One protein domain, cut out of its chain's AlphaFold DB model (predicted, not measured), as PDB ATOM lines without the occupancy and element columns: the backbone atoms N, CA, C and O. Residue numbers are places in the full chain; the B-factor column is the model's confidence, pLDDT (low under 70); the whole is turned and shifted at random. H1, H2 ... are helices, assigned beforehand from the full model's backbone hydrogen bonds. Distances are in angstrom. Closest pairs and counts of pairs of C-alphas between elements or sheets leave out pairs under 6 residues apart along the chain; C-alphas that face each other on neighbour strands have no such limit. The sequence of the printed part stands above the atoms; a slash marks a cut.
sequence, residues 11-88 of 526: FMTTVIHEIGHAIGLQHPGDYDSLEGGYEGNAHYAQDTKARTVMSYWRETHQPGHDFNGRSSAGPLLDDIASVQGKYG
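Overview. This is residues 11 to 88 of the 526 residues of an uncharacterized protein of Pseudomonas fluorescens (UniProt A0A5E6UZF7). Little regular structure is present: long loops make most of a rounded body, with helices H1 and H3 near each other toward one end and the short helix H2 toward the other. The long loop of residues 42 to 76, which leads from H2 to H3, lies partly in the middle and partly at the outside of the body, its C-alphas 3 to 17 A from the mean of all C-alphas. The printed part has 78 residues, with H1, H2 and H3 in that order and no named strand; the class is all helix, though the helices hold only 28 residues. It is compact, with a radius of gyration of the C-alphas of 11.9 A and spans of 32 by 26 by 21 A.

Along the chain. H1, residues 11 to 22, begins at C-alpha 11 (-38.501, 20.719, 26.475) and is 16.6 A long. H2 is residues 37 to 41. H3, residues 77 to 87, is 15.6 A long and ends at C-alpha 87 (-37.539, -2.212, 15.171).

Arrangement. H1 and H3 are near each other, with 5 pairs of C-alphas within 10 A but no pair within 8 A. H2 is apart from H1 and from H3. In H1, H2 and H3 every O i to N i+4 pair is within hydrogen-bond range.

Size, cuts and confidence. The C-alphas farthest apart, Gly 36 and Gly 88, are 35.0 A apart. Both links are long, 14 and 35 residues. The printed part has no cut, and no printed residue is under 70 in pLDDT.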
ATOM      1  N   PHE A  11     -37.435  20.876  27.461       80.00
ATOM      2  CA  PHE A  11     -38.501  20.719  26.475       80.00
ATOM      3  C   PHE A  11     -38.159  19.668  25.415       80.00
ATOM      4  O   PHE A  11     -38.990  18.802  25.152       80.00
ATOM      5  N   MET A  12     -36.952  19.700  24.838       81.50
ATOM      6  CA  MET A  12     -36.582  18.711  23.821       81.50
ATOM      7  C   MET A  12     -36.531  17.299  24.411       81.50
ATOM      8  O   MET A  12     -37.053  16.365  23.812       81.50
ATOM      9  N   THR A  13     -35.997  17.147  25.625       87.31
ATOM     10  CA  THR A  13     -35.995  15.858  26.328       87.31
ATOM     11  C   THR A  13     -37.411  15.329  26.547       87.31
ATOM     12  O   THR A  13     -37.654  14.156  26.293       87.31
ATOM     13  N   THR A  14     -38.363  16.180  26.954       88.94
ATOM     14  CA  THR A  14     -39.776  15.786  27.081       88.94
ATOM     15  C   THR A  14     -40.362  15.355  25.739       88.94
ATOM     16  O   THR A  14     -41.052  14.347  25.676       88.94
ATOM     17  N   VAL A  15     -40.070  16.066  24.646       89.44
ATOM     18  CA  VAL A  15     -40.554  15.673  23.313       89.44
ATOM     19  C   VAL A  15     -40.044  14.281  22.929       89.44
ATOM     20  O   VAL A  15     -40.839  13.443  22.510       89.44
ATOM     21  N   ILE A  16     -38.746  14.008  23.100       90.50
ATOM     22  CA  ILE A  16     -38.167  12.692  22.783       90.50
ATOM     23  C   ILE A  16     -38.733  11.607  23.708       90.50
ATOM     24  O   ILE A  16     -39.048  10.520  23.232       90.50
ATOM     25  N   HIS A  17     -38.940  11.914  24.989       94.94
ATOM     26  CA  HIS A  17     -39.563  11.020  25.966       94.94
ATOM     27  C   HIS A  17     -40.982  10.597  25.545       94.94
ATOM     28  O   HIS A  17     -41.278   9.407  25.430       94.94
ATOM     29  N   GLU A  18     -41.850  11.556  25.213       95.19
ATOM     30  CA  GLU A  18     -43.225  11.256  24.789       95.19
ATOM     31  C   GLU A  18     -43.273  10.535  23.432       95.19
ATOM     32  O   GLU A  18     -44.104   9.649  23.216       95.19
ATOM     33  N   ILE A  19     -42.355  10.856  22.511       93.62
ATOM     34  CA  ILE A  19     -42.189  10.085  21.269       93.62
ATOM     35  C   ILE A  19     -41.772   8.647  21.592       93.62
ATOM     36  O   ILE A  19     -42.308   7.722  20.982       93.62
ATOM     37  N   GLY A  20     -40.877   8.451  22.564       95.69
ATOM     38  CA  GLY A  20     -40.494   7.146  23.098       95.69
ATOM     39  C   GLY A  20     -41.714   6.322  23.506       95.69
ATOM     40  O   GLY A  20     -41.892   5.203  23.021       95.69
ATOM     41  N   HIS A  21     -42.622   6.899  24.296       96.69
ATOM     42  CA  HIS A  21     -43.899   6.261  24.625       96.69
ATOM     43  C   HIS A  21     -44.769   5.972  23.399       96.69
ATOM     44  O   HIS A  21     -45.309   4.870  23.275       96.69
ATOM     45  N   ALA A  22     -44.872   6.911  22.455       96.88
ATOM     46  CA  ALA A  22     -45.657   6.727  21.234       96.88
ATOM     47  C   ALA A  22     -45.135   5.573  20.356       96.88
ATOM     48  O   ALA A  22     -45.924   4.873  19.718       96.88
ATOM     49  N   ILE A  23     -43.821   5.326  20.360       94.38
ATOM     50  CA  ILE A  23     -43.195   4.167  19.705       94.38
ATOM     51  C   ILE A  23     -43.077   2.956  20.645       94.38
ATOM     52  O   ILE A  23     -42.469   1.939  20.300       94.38
ATOM     53  N   GLY A  24     -43.721   3.010  21.809       94.69
ATOM     54  CA  GLY A  24     -43.901   1.917  22.754       94.69
ATOM     55  C   GLY A  24     -42.653   1.542  23.543       94.69
ATOM     56  O   GLY A  24     -42.430   0.347  23.740       94.69
ATOM     57  N   LEU A  25     -41.862   2.538  23.942       96.56
ATOM     58  CA  LEU A  25     -40.977   2.466  25.101       96.56
ATOM     59  C   LEU A  25     -41.769   2.779  26.379       96.56
ATOM     60  O   LEU A  25     -42.784   3.480  26.352       96.56
ATOM     61  N   GLN A  26     -41.300   2.262  27.504       96.25
ATOM     62  CA  GLN A  26     -41.856   2.521  28.830       96.25
ATOM     63  C   GLN A  26     -40.797   3.194  29.698       96.25
ATOM     64  O   GLN A  26     -39.619   3.221  29.332       96.25
ATOM     65  N   HIS A  27     -41.212   3.723  30.847       97.50
ATOM     66  CA  HIS A  27     -40.251   4.026  31.896       97.50
ATOM     67  C   HIS A  27     -39.486   2.746  32.281       97.50
ATOM     68  O   HIS A  27     -40.056   1.653  32.213       97.50
ATOM     69  N   PRO A  28     -38.213   2.851  32.693       96.12
ATOM     70  CA  PRO A  28     -37.433   1.678  33.084       96.12
ATOM     71  C   PRO A  28     -37.925   0.928  34.335       96.12
ATOM     72  O   PRO A  28     -37.511  -0.210  34.567       96.12
ATOM     73  N   GLY A  29     -38.785   1.552  35.143       92.25
ATOM     74  CA  GLY A  29     -39.437   0.945  36.304       92.25
ATOM     75  C   GLY A  29     -40.937   1.241  36.346       92.25
ATOM     76  O   GLY A  29     -41.447   2.034  35.553       92.25
ATOM     77  N   ASP A  30     -41.638   0.618  37.295       91.00
ATOM     78  CA  ASP A  30     -43.094   0.735  37.445       91.00
ATOM     79  C   ASP A  30     -43.476   2.019  38.206       91.00
ATOM     80  O   ASP A  30     -43.971   1.984  39.335       91.00
ATOM     81  N   TYR A  31     -43.223   3.179  37.597       92.38
ATOM     82  CA  TYR A  31     -43.569   4.485  38.158       92.38
ATOM     83  C   TYR A  31     -44.123   5.437  37.101       92.38
ATOM     84  O   TYR A  31     -43.660   5.467  35.968       92.38
ATOM     85  N   ASP A  32     -45.056   6.289  37.524       89.62
ATOM     86  CA  ASP A  32     -45.615   7.384  36.716       89.62
ATOM     87  C   ASP A  32     -45.448   8.750  37.412       89.62
ATOM     88  O   ASP A  32     -45.983   9.770  36.979       89.62
ATOM     89  N   SER A  33     -44.734   8.792  38.545       87.75
ATOM     90  CA  SER A  33     -44.488  10.020  39.302       87.75
ATOM     91  C   SER A  33     -43.181   9.963  40.096       87.75
ATOM     92  O   SER A  33     -42.559   8.913  40.234       87.75
ATOM     93  N   LEU A  34     -42.776  11.108  40.650       87.19
ATOM     94  CA  LEU A  34     -41.602  11.218  41.524       87.19
ATOM     95  C   LEU A  34     -41.874  10.777  42.980       87.19
ATOM     96  O   LEU A  34     -40.960  10.821  43.806       87.19
ATOM     97  N   GLU A  35     -43.107  10.391  43.325       87.19
ATOM     98  CA  GLU A  35     -43.458   9.899  44.664       87.19
ATOM     99  C   GLU A  35     -42.729   8.582  44.963       87.19
ATOM    100  O   GLU A  35     -42.682   7.708  44.113       87.19
ATOM    101  N   GLY A  36     -42.147   8.432  46.158       85.12
ATOM    102  CA  GLY A  36     -41.335   7.258  46.526       85.12
ATOM    103  C   GLY A  36     -39.840   7.400  46.210       85.12
ATOM    104  O   GLY A  36     -39.016   6.769  46.870       85.12
ATOM    105  N   GLY A  37     -39.479   8.319  45.306       92.06
ATOM    106  CA  GLY A  37     -38.093   8.631  44.954       92.06
ATOM    107  C   GLY A  37     -37.352   7.491  44.245       92.06
ATOM    108  O   GLY A  37     -37.880   6.399  44.058       92.06
ATOM    109  N   TYR A  38     -36.100   7.754  43.863       92.94
ATOM    110  CA  TYR A  38     -35.255   6.799  43.136       92.94
ATOM    111  C   TYR A  38     -35.111   5.459  43.877       92.94
ATOM    112  O   TYR A  38     -35.446   4.420  43.325       92.94
ATOM    113  N   GLU A  39     -34.717   5.490  45.157       92.69
ATOM    114  CA  GLU A  39     -34.489   4.279  45.971       92.69
ATOM    115  C   GLU A  39     -35.742   3.408  46.147       92.69
ATOM    116  O   GLU A  39     -35.636   2.216  46.430       92.69
ATOM    117  N   GLY A  40     -36.935   3.999  46.030       88.69
ATOM    118  CA  GLY A  40     -38.200   3.281  46.162       88.69
ATOM    119  C   GLY A  40     -38.695   2.653  44.861       88.69
ATOM    120  O   GLY A  40     -39.416   1.659  44.922       88.69
ATOM    121  N   ASN A  41     -38.318   3.218  43.709       92.38
ATOM    122  CA  ASN A  41     -38.995   2.959  42.434       92.38
ATOM    123  C   ASN A  41     -38.077   2.474  41.302       92.38
ATOM    124  O   ASN A  41     -38.560   1.834  40.371       92.38
ATOM    125  N   ALA A  42     -36.781   2.791  41.330       92.56
ATOM    126  CA  ALA A  42     -35.856   2.344  40.295       92.56
ATOM    127  C   ALA A  42     -35.636   0.828  40.408       92.56
ATOM    128  O   ALA A  42     -35.187   0.322  41.436       92.56
ATOM    129  N   HIS A  43     -35.938   0.083  39.343       92.94
ATOM    130  CA  HIS A  43     -35.774  -1.376  39.331       92.94
ATOM    131  C   HIS A  43     -34.304  -1.811  39.226       92.94
ATOM    132  O   HIS A  43     -33.949  -2.921  39.625       92.94
ATOM    133  N   TYR A  44     -33.446  -0.954  38.669       94.56
ATOM    134  CA  TYR A  44     -32.024  -1.209  38.479       94.56
ATOM    135  C   TYR A  44     -31.226   0.099  38.530       94.56
ATOM    136  O   TYR A  44     -31.757   1.175  38.271       94.56
ATOM    137  N   ALA A  45     -29.935   0.007  38.860       93.44
ATOM    138  CA  ALA A  45     -29.104   1.173  39.179       93.44
ATOM    139  C   ALA A  45     -28.887   2.149  38.001       93.44
ATOM    140  O   ALA A  45     -28.538   3.309  38.197       93.44
ATOM    141  N   GLN A  46     -29.041   1.660  36.773       96.19
ATOM    142  CA  GLN A  46     -28.890   2.420  35.534       96.19
ATOM    143  C   GLN A  46     -30.206   3.072  35.081       96.19
ATOM    144  O   GLN A  46     -30.221   3.723  34.041       96.19
ATOM    145  N   ASP A  47     -31.299   2.949  35.840       97.69
ATOM    146  CA  ASP A  47     -32.512   3.738  35.612       97.69
ATOM    147  C   ASP A  47     -32.256   5.204  35.991       97.69
ATOM    148  O   ASP A  47     -32.626   5.683  37.060       97.69
ATOM    149  N   THR A  48     -31.557   5.914  35.112       97.88
ATOM    150  CA  THR A  48     -31.258   7.331  35.261       97.88
ATOM    151  C   THR A  48     -31.212   8.010  33.898       97.88
ATOM    152  O   THR A  48     -30.999   7.385  32.853       97.88
ATOM    153  N   LYS A  49     -31.304   9.338  33.917       96.62
ATOM    154  CA  LYS A  49     -31.104  10.196  32.744       96.62
ATOM    155  C   LYS A  49     -29.693  10.130  32.158       96.62
ATOM    156  O   LYS A  49     -29.486  10.723  31.111       96.62
ATOM    157  N   ALA A  50     -28.748   9.416  32.780       96.81
ATOM    158  CA  ALA A  50     -27.470   9.097  32.148       96.81
ATOM    159  C   ALA A  50     -27.604   8.094  30.994       96.81
ATOM    160  O   ALA A  50     -26.765   8.046  30.100       96.81
ATOM    161  N   ARG A  51     -28.647   7.263  31.041       97.50
ATOM    162  CA  ARG A  51     -28.768   6.049  30.233       97.50
ATOM    163  C   ARG A  51     -29.920   6.109  29.251       97.50
ATOM    164  O   ARG A  51     -29.802   5.595  28.142       97.50
ATOM    165  N   THR A  52     -31.018   6.738  29.656       97.81
ATOM    166  CA  THR A  52     -32.261   6.792  28.890       97.81
ATOM    167  C   THR A  52     -33.016   8.080  29.186       97.81
ATOM    168  O   THR A  52     -33.132   8.502  30.341       97.81
ATOM    169  N   VAL A  53     -33.577   8.702  28.149       96.56
ATOM    170  CA  VAL A  53     -34.498   9.835  28.316       96.56
ATOM    171  C   VAL A  53     -35.846   9.403  28.896       96.56
ATOM    172  O   VAL A  53     -36.604  10.258  29.353       96.56
ATOM    173  N   MET A  54     -36.140   8.097  28.927       97.69
ATOM    174  CA  MET A  54     -37.336   7.528  29.554       97.69
ATOM    175  C   MET A  54     -37.265   7.524  31.085       97.69
ATOM    176  O   MET A  54     -38.288   7.354  31.736       97.69
ATOM    177  N   SER A  55     -36.095   7.739  31.691       97.44
ATOM    178  CA  SER A  55     -35.979   7.796  33.150       97.44
ATOM    179  C   SER A  55     -36.407   9.149  33.723       97.44
ATOM    180  O   SER A  55     -36.114  10.222  33.180       97.44
ATOM    181  N   TYR A  56     -37.038   9.127  34.898       95.75
ATOM    182  CA  TYR A  56     -37.313  10.341  35.675       95.75
ATOM    183  C   TYR A  56     -36.137  10.772  36.551       95.75
ATOM    184  O   TYR A  56     -36.049  11.944  36.948       95.75
ATOM    185  N   TRP A  57     -35.206   9.863  36.821       96.62
ATOM    186  CA  TRP A  57     -34.190  10.045  37.844       96.62
ATOM    187  C   TRP A  57     -32.961  10.755  37.293       96.62
ATOM    188  O   TRP A  57     -32.518  10.516  36.174       96.62
ATOM    189  N   ARG A  58     -32.410  11.679  38.084       95.75
ATOM    190  CA  ARG A  58     -31.213  12.437  37.691       95.75
ATOM    191  C   ARG A  58     -30.050  11.492  37.419       95.75
ATOM    192  O   ARG A  58     -29.881  10.521  38.152       95.75
ATOM    193  N   GLU A  59     -29.234  11.845  36.435       96.88
ATOM    194  CA  GLU A  59     -27.998  11.162  36.058       96.88
ATOM    195  C   GLU A  59     -27.076  10.927  37.261       96.88
ATOM    196  O   GLU A  59     -26.443   9.885  37.363       96.88
ATOM    197  N   THR A  60     -27.080  11.844  38.234       97.12
ATOM    198  CA  THR A  60     -26.224  11.786  39.425       97.12
ATOM    199  C   THR A  60     -26.570  10.668  40.413       97.12
ATOM    200  O   THR A  60     -25.796  10.436  41.341       97.12
ATOM    201  N   HIS A  61     -27.686   9.948  40.233       96.62
ATOM    202  CA  HIS A  61     -27.935   8.701  40.972       96.62
ATOM    203  C   HIS A  61     -27.014   7.563  40.503       96.62
ATOM    204  O   HIS A  61     -26.771   6.626  41.262       96.62
ATOM    205  N   GLN A  62     -26.454   7.660  39.292       95.25
ATOM    206  CA  GLN A  62     -25.442   6.745  38.787       95.25
ATOM    207  C   GLN A  62     -24.045   7.364  38.983       95.25
ATOM    208  O   GLN A  62     -23.723   8.384  38.367       95.25
ATOM    209  N   PRO A  63     -23.167   6.763  39.812       95.44
ATOM    210  CA  PRO A  63     -21.808   7.262  39.998       95.44
ATOM    211  C   PRO A  63     -21.068   7.440  38.667       95.44
ATOM    212  O   PRO A  63     -21.204   6.628  37.752       95.44
ATOM    213  N   GLY A  64     -20.275   8.509  38.567       96.19
ATOM    214  CA  GLY A  64     -19.528   8.844  37.350       96.19
ATOM    215  C   GLY A  64     -20.285   9.709  36.339       96.19
ATOM    216  O   GLY A  64     -19.719  10.003  35.298       96.19
ATOM    217  N   HIS A  65     -21.510  10.154  36.641       98.12
ATOM    218  CA  HIS A  65     -22.308  10.993  35.741       98.12
ATOM    219  C   HIS A  65     -22.695  12.314  36.412       98.12
ATOM    220  O   HIS A  65     -23.118  12.335  37.569       98.12
ATOM    221  N   ASP A  66     -22.521  13.420  35.693       97.62
ATOM    222  CA  ASP A  66     -22.916  14.769  36.109       97.62
ATOM    223  C   ASP A  66     -23.050  15.647  34.862       97.62
ATOM    224  O   ASP A  66     -22.057  15.990  34.212       97.62
ATOM    225  N   PHE A  67     -24.288  15.998  34.510       95.25
ATOM    226  CA  PHE A  67     -24.585  16.808  33.326       95.25
ATOM    227  C   PHE A  67     -24.707  18.291  33.667       95.25
ATOM    228  O   PHE A  67     -25.048  19.106  32.803       95.25
ATOM    229  N   ASN A  68     -24.425  18.662  34.919       93.56
ATOM    230  CA  ASN A  68     -24.539  20.018  35.438       93.56
ATOM    231  C   ASN A  68     -25.924  20.630  35.146       93.56
ATOM    232  O   ASN A  68     -26.051  21.761  34.673       93.56
ATOM    233  N   GLY A  69     -26.977  19.832  35.359       89.12
ATOM    234  CA  GLY A  69     -28.374  20.235  35.163       89.12
ATOM    235  C   GLY A  69     -28.840  20.320  33.705       89.12
ATOM    236  O   GLY A  69     -29.950  20.794  33.459       89.12
ATOM    237  N   ARG A  70     -28.026  19.878  32.741       89.88
ATOM    238  CA  ARG A  70     -28.398  19.820  31.320       89.88
ATOM    239  C   ARG A  70     -29.164  18.541  31.005       89.88
ATOM    240  O   ARG A  70     -29.083  17.561  31.736       89.88
ATOM    241  N   SER A  71     -29.942  18.565  29.929       89.12
ATOM    242  CA  SER A  71     -30.730  17.410  29.482       89.12
ATOM    243  C   SER A  71     -30.416  17.074  28.026       89.12
ATOM    244  O   SER A  71     -30.099  17.973  27.243       89.12
ATOM    245  N   SER A  72     -30.466  15.786  27.670       90.62
ATOM    246  CA  SER A  72     -30.159  15.353  26.305       90.62
ATOM    247  C   SER A  72     -31.271  15.751  25.338       90.62
ATOM    248  O   SER A  72     -32.455  15.712  25.678       90.62
ATOM    249  N   ALA A  73     -30.877  16.143  24.129       87.81
ATOM    250  CA  ALA A  73     -31.784  16.483  23.039       87.81
ATOM    251  C   ALA A  73     -32.022  15.308  22.070       87.81
ATOM    252  O   ALA A  73     -32.766  15.472  21.105       87.81
ATOM    253  N   GLY A  74     -31.430  14.140  22.338       89.12
ATOM    254  CA  GLY A  74     -31.573  12.932  21.532       89.12
ATOM    255  C   GLY A  74     -31.704  11.668  22.392       89.12
ATOM    256  O   GLY A  74     -31.590  11.740  23.618       89.12
ATOM    257  N   PRO A  75     -31.975  10.509  21.768       95.06
ATOM    258  CA  PRO A  75     -31.969   9.218  22.451       95.06
ATOM    259  C   PRO A  75     -30.592   8.905  23.054       95.06
ATOM    260  O   PRO A  75     -29.559   9.157  22.431       95.06
ATOM    261  N   LEU A  76     -30.583   8.328  24.253       97.38
ATOM    262  CA  LEU A  76     -29.378   7.871  24.943       97.38
ATOM    263  C   LEU A  76     -29.174   6.359  24.762       97.38
ATOM    264  O   LEU A  76     -29.954   5.686  24.086       97.38
ATOM    265  N   LEU A  77     -28.096   5.830  25.340       98.06
ATOM    266  CA  LEU A  77     -27.610   4.466  25.120       98.06
ATOM    267  C   LEU A  77     -28.706   3.385  25.222       98.06
ATOM    268  O   LEU A  77     -28.860   2.576  24.304       98.06
ATOM    269  N   ASP A  78     -29.504   3.403  26.292       98.19
ATOM    270  CA  ASP A  78     -30.544   2.393  26.528       98.19
ATOM    271  C   ASP A  78     -31.802   2.648  25.679       98.19
ATOM    272  O   ASP A  78     -32.506   1.698  25.325       98.19
ATOM    273  N   ASP A  79     -32.059   3.899  25.274       98.19
ATOM    274  CA  ASP A  79     -33.131   4.223  24.322       98.19
ATOM    275  C   ASP A  79     -32.824   3.619  22.951       98.19
ATOM    276  O   ASP A  79     -33.670   2.955  22.349       98.19
ATOM    277  N   ILE A  80     -31.591   3.821  22.472       97.69
ATOM    278  CA  ILE A  80     -31.119   3.308  21.184       97.69
ATOM    279  C   ILE A  80     -31.191   1.782  21.183       97.69
ATOM    280  O   ILE A  80     -31.798   1.207  20.278       97.69
ATOM    281  N   ALA A  81     -30.656   1.128  22.217       97.06
ATOM    282  CA  ALA A  81     -30.709  -0.326  22.343       97.06
ATOM    283  C   ALA A  81     -32.157  -0.854  22.354       97.06
ATOM    284  O   ALA A  81     -32.476  -1.814  21.647       97.06
ATOM    285  N   SER A  82     -33.059  -0.198  23.092       95.88
ATOM    286  CA  SER A  82     -34.462  -0.616  23.210       95.88
ATOM    287  C   SER A  82     -35.237  -0.463  21.899       95.88
ATOM    288  O   SER A  82     -35.945  -1.381  21.473       95.88
ATOM    289  N   VAL A  83     -35.088   0.679  21.219       95.56
ATOM    290  CA  VAL A  83     -35.733   0.935  19.921       95.56
ATOM    291  C   VAL A  83     -35.210  -0.036  18.867       95.56
ATOM    292  O   VAL A  83     -36.003  -0.603  18.114       95.56
ATOM    293  N   GLN A  84     -33.902  -0.295  18.839       93.25
ATOM    294  CA  GLN A  84     -33.304  -1.245  17.901       93.25
ATOM    295  C   GLN A  84     -33.725  -2.688  18.175       93.25
ATOM    296  O   GLN A  84     -34.022  -3.420  17.233       93.25
ATOM    297  N   GLY A  85     -33.839  -3.091  19.443       93.81
ATOM    298  CA  GLY A  85     -34.360  -4.410  19.808       93.81
ATOM    299  C   GLY A  85     -35.792  -4.646  19.315       93.81
ATOM    300  O   GLY A  85     -36.171  -5.781  19.026       93.81
ATOM    301  N   LYS A  86     -36.581  -3.575  19.168       94.44
ATOM    302  CA  LYS A  86     -37.975  -3.638  18.711       94.44
ATOM    303  C   LYS A  86     -38.138  -3.490  17.196       94.44
ATOM    304  O   LYS A  86     -39.006  -4.142  16.619       94.44
ATOM    305  N   TYR A  87     -37.339  -2.633  16.564       92.31
ATOM    306  CA  TYR A  87     -37.539  -2.212  15.171       92.31
ATOM    307  C   TYR A  87     -36.372  -2.538  14.231       92.31
ATOM    308  O   TYR A  87     -36.486  -2.330  13.024       92.31
ATOM    309  N   GLY A  88     -35.278  -3.089  14.754       89.00
ATOM    310  CA  GLY A  88     -34.050  -3.350  14.013       89.00
ATOM    311  C   GLY A  88     -33.107  -2.145  13.957       89.00
ATOM    312  O   GLY A  88     -33.430  -1.031  14.368       89.00
TER     313      GLY A  88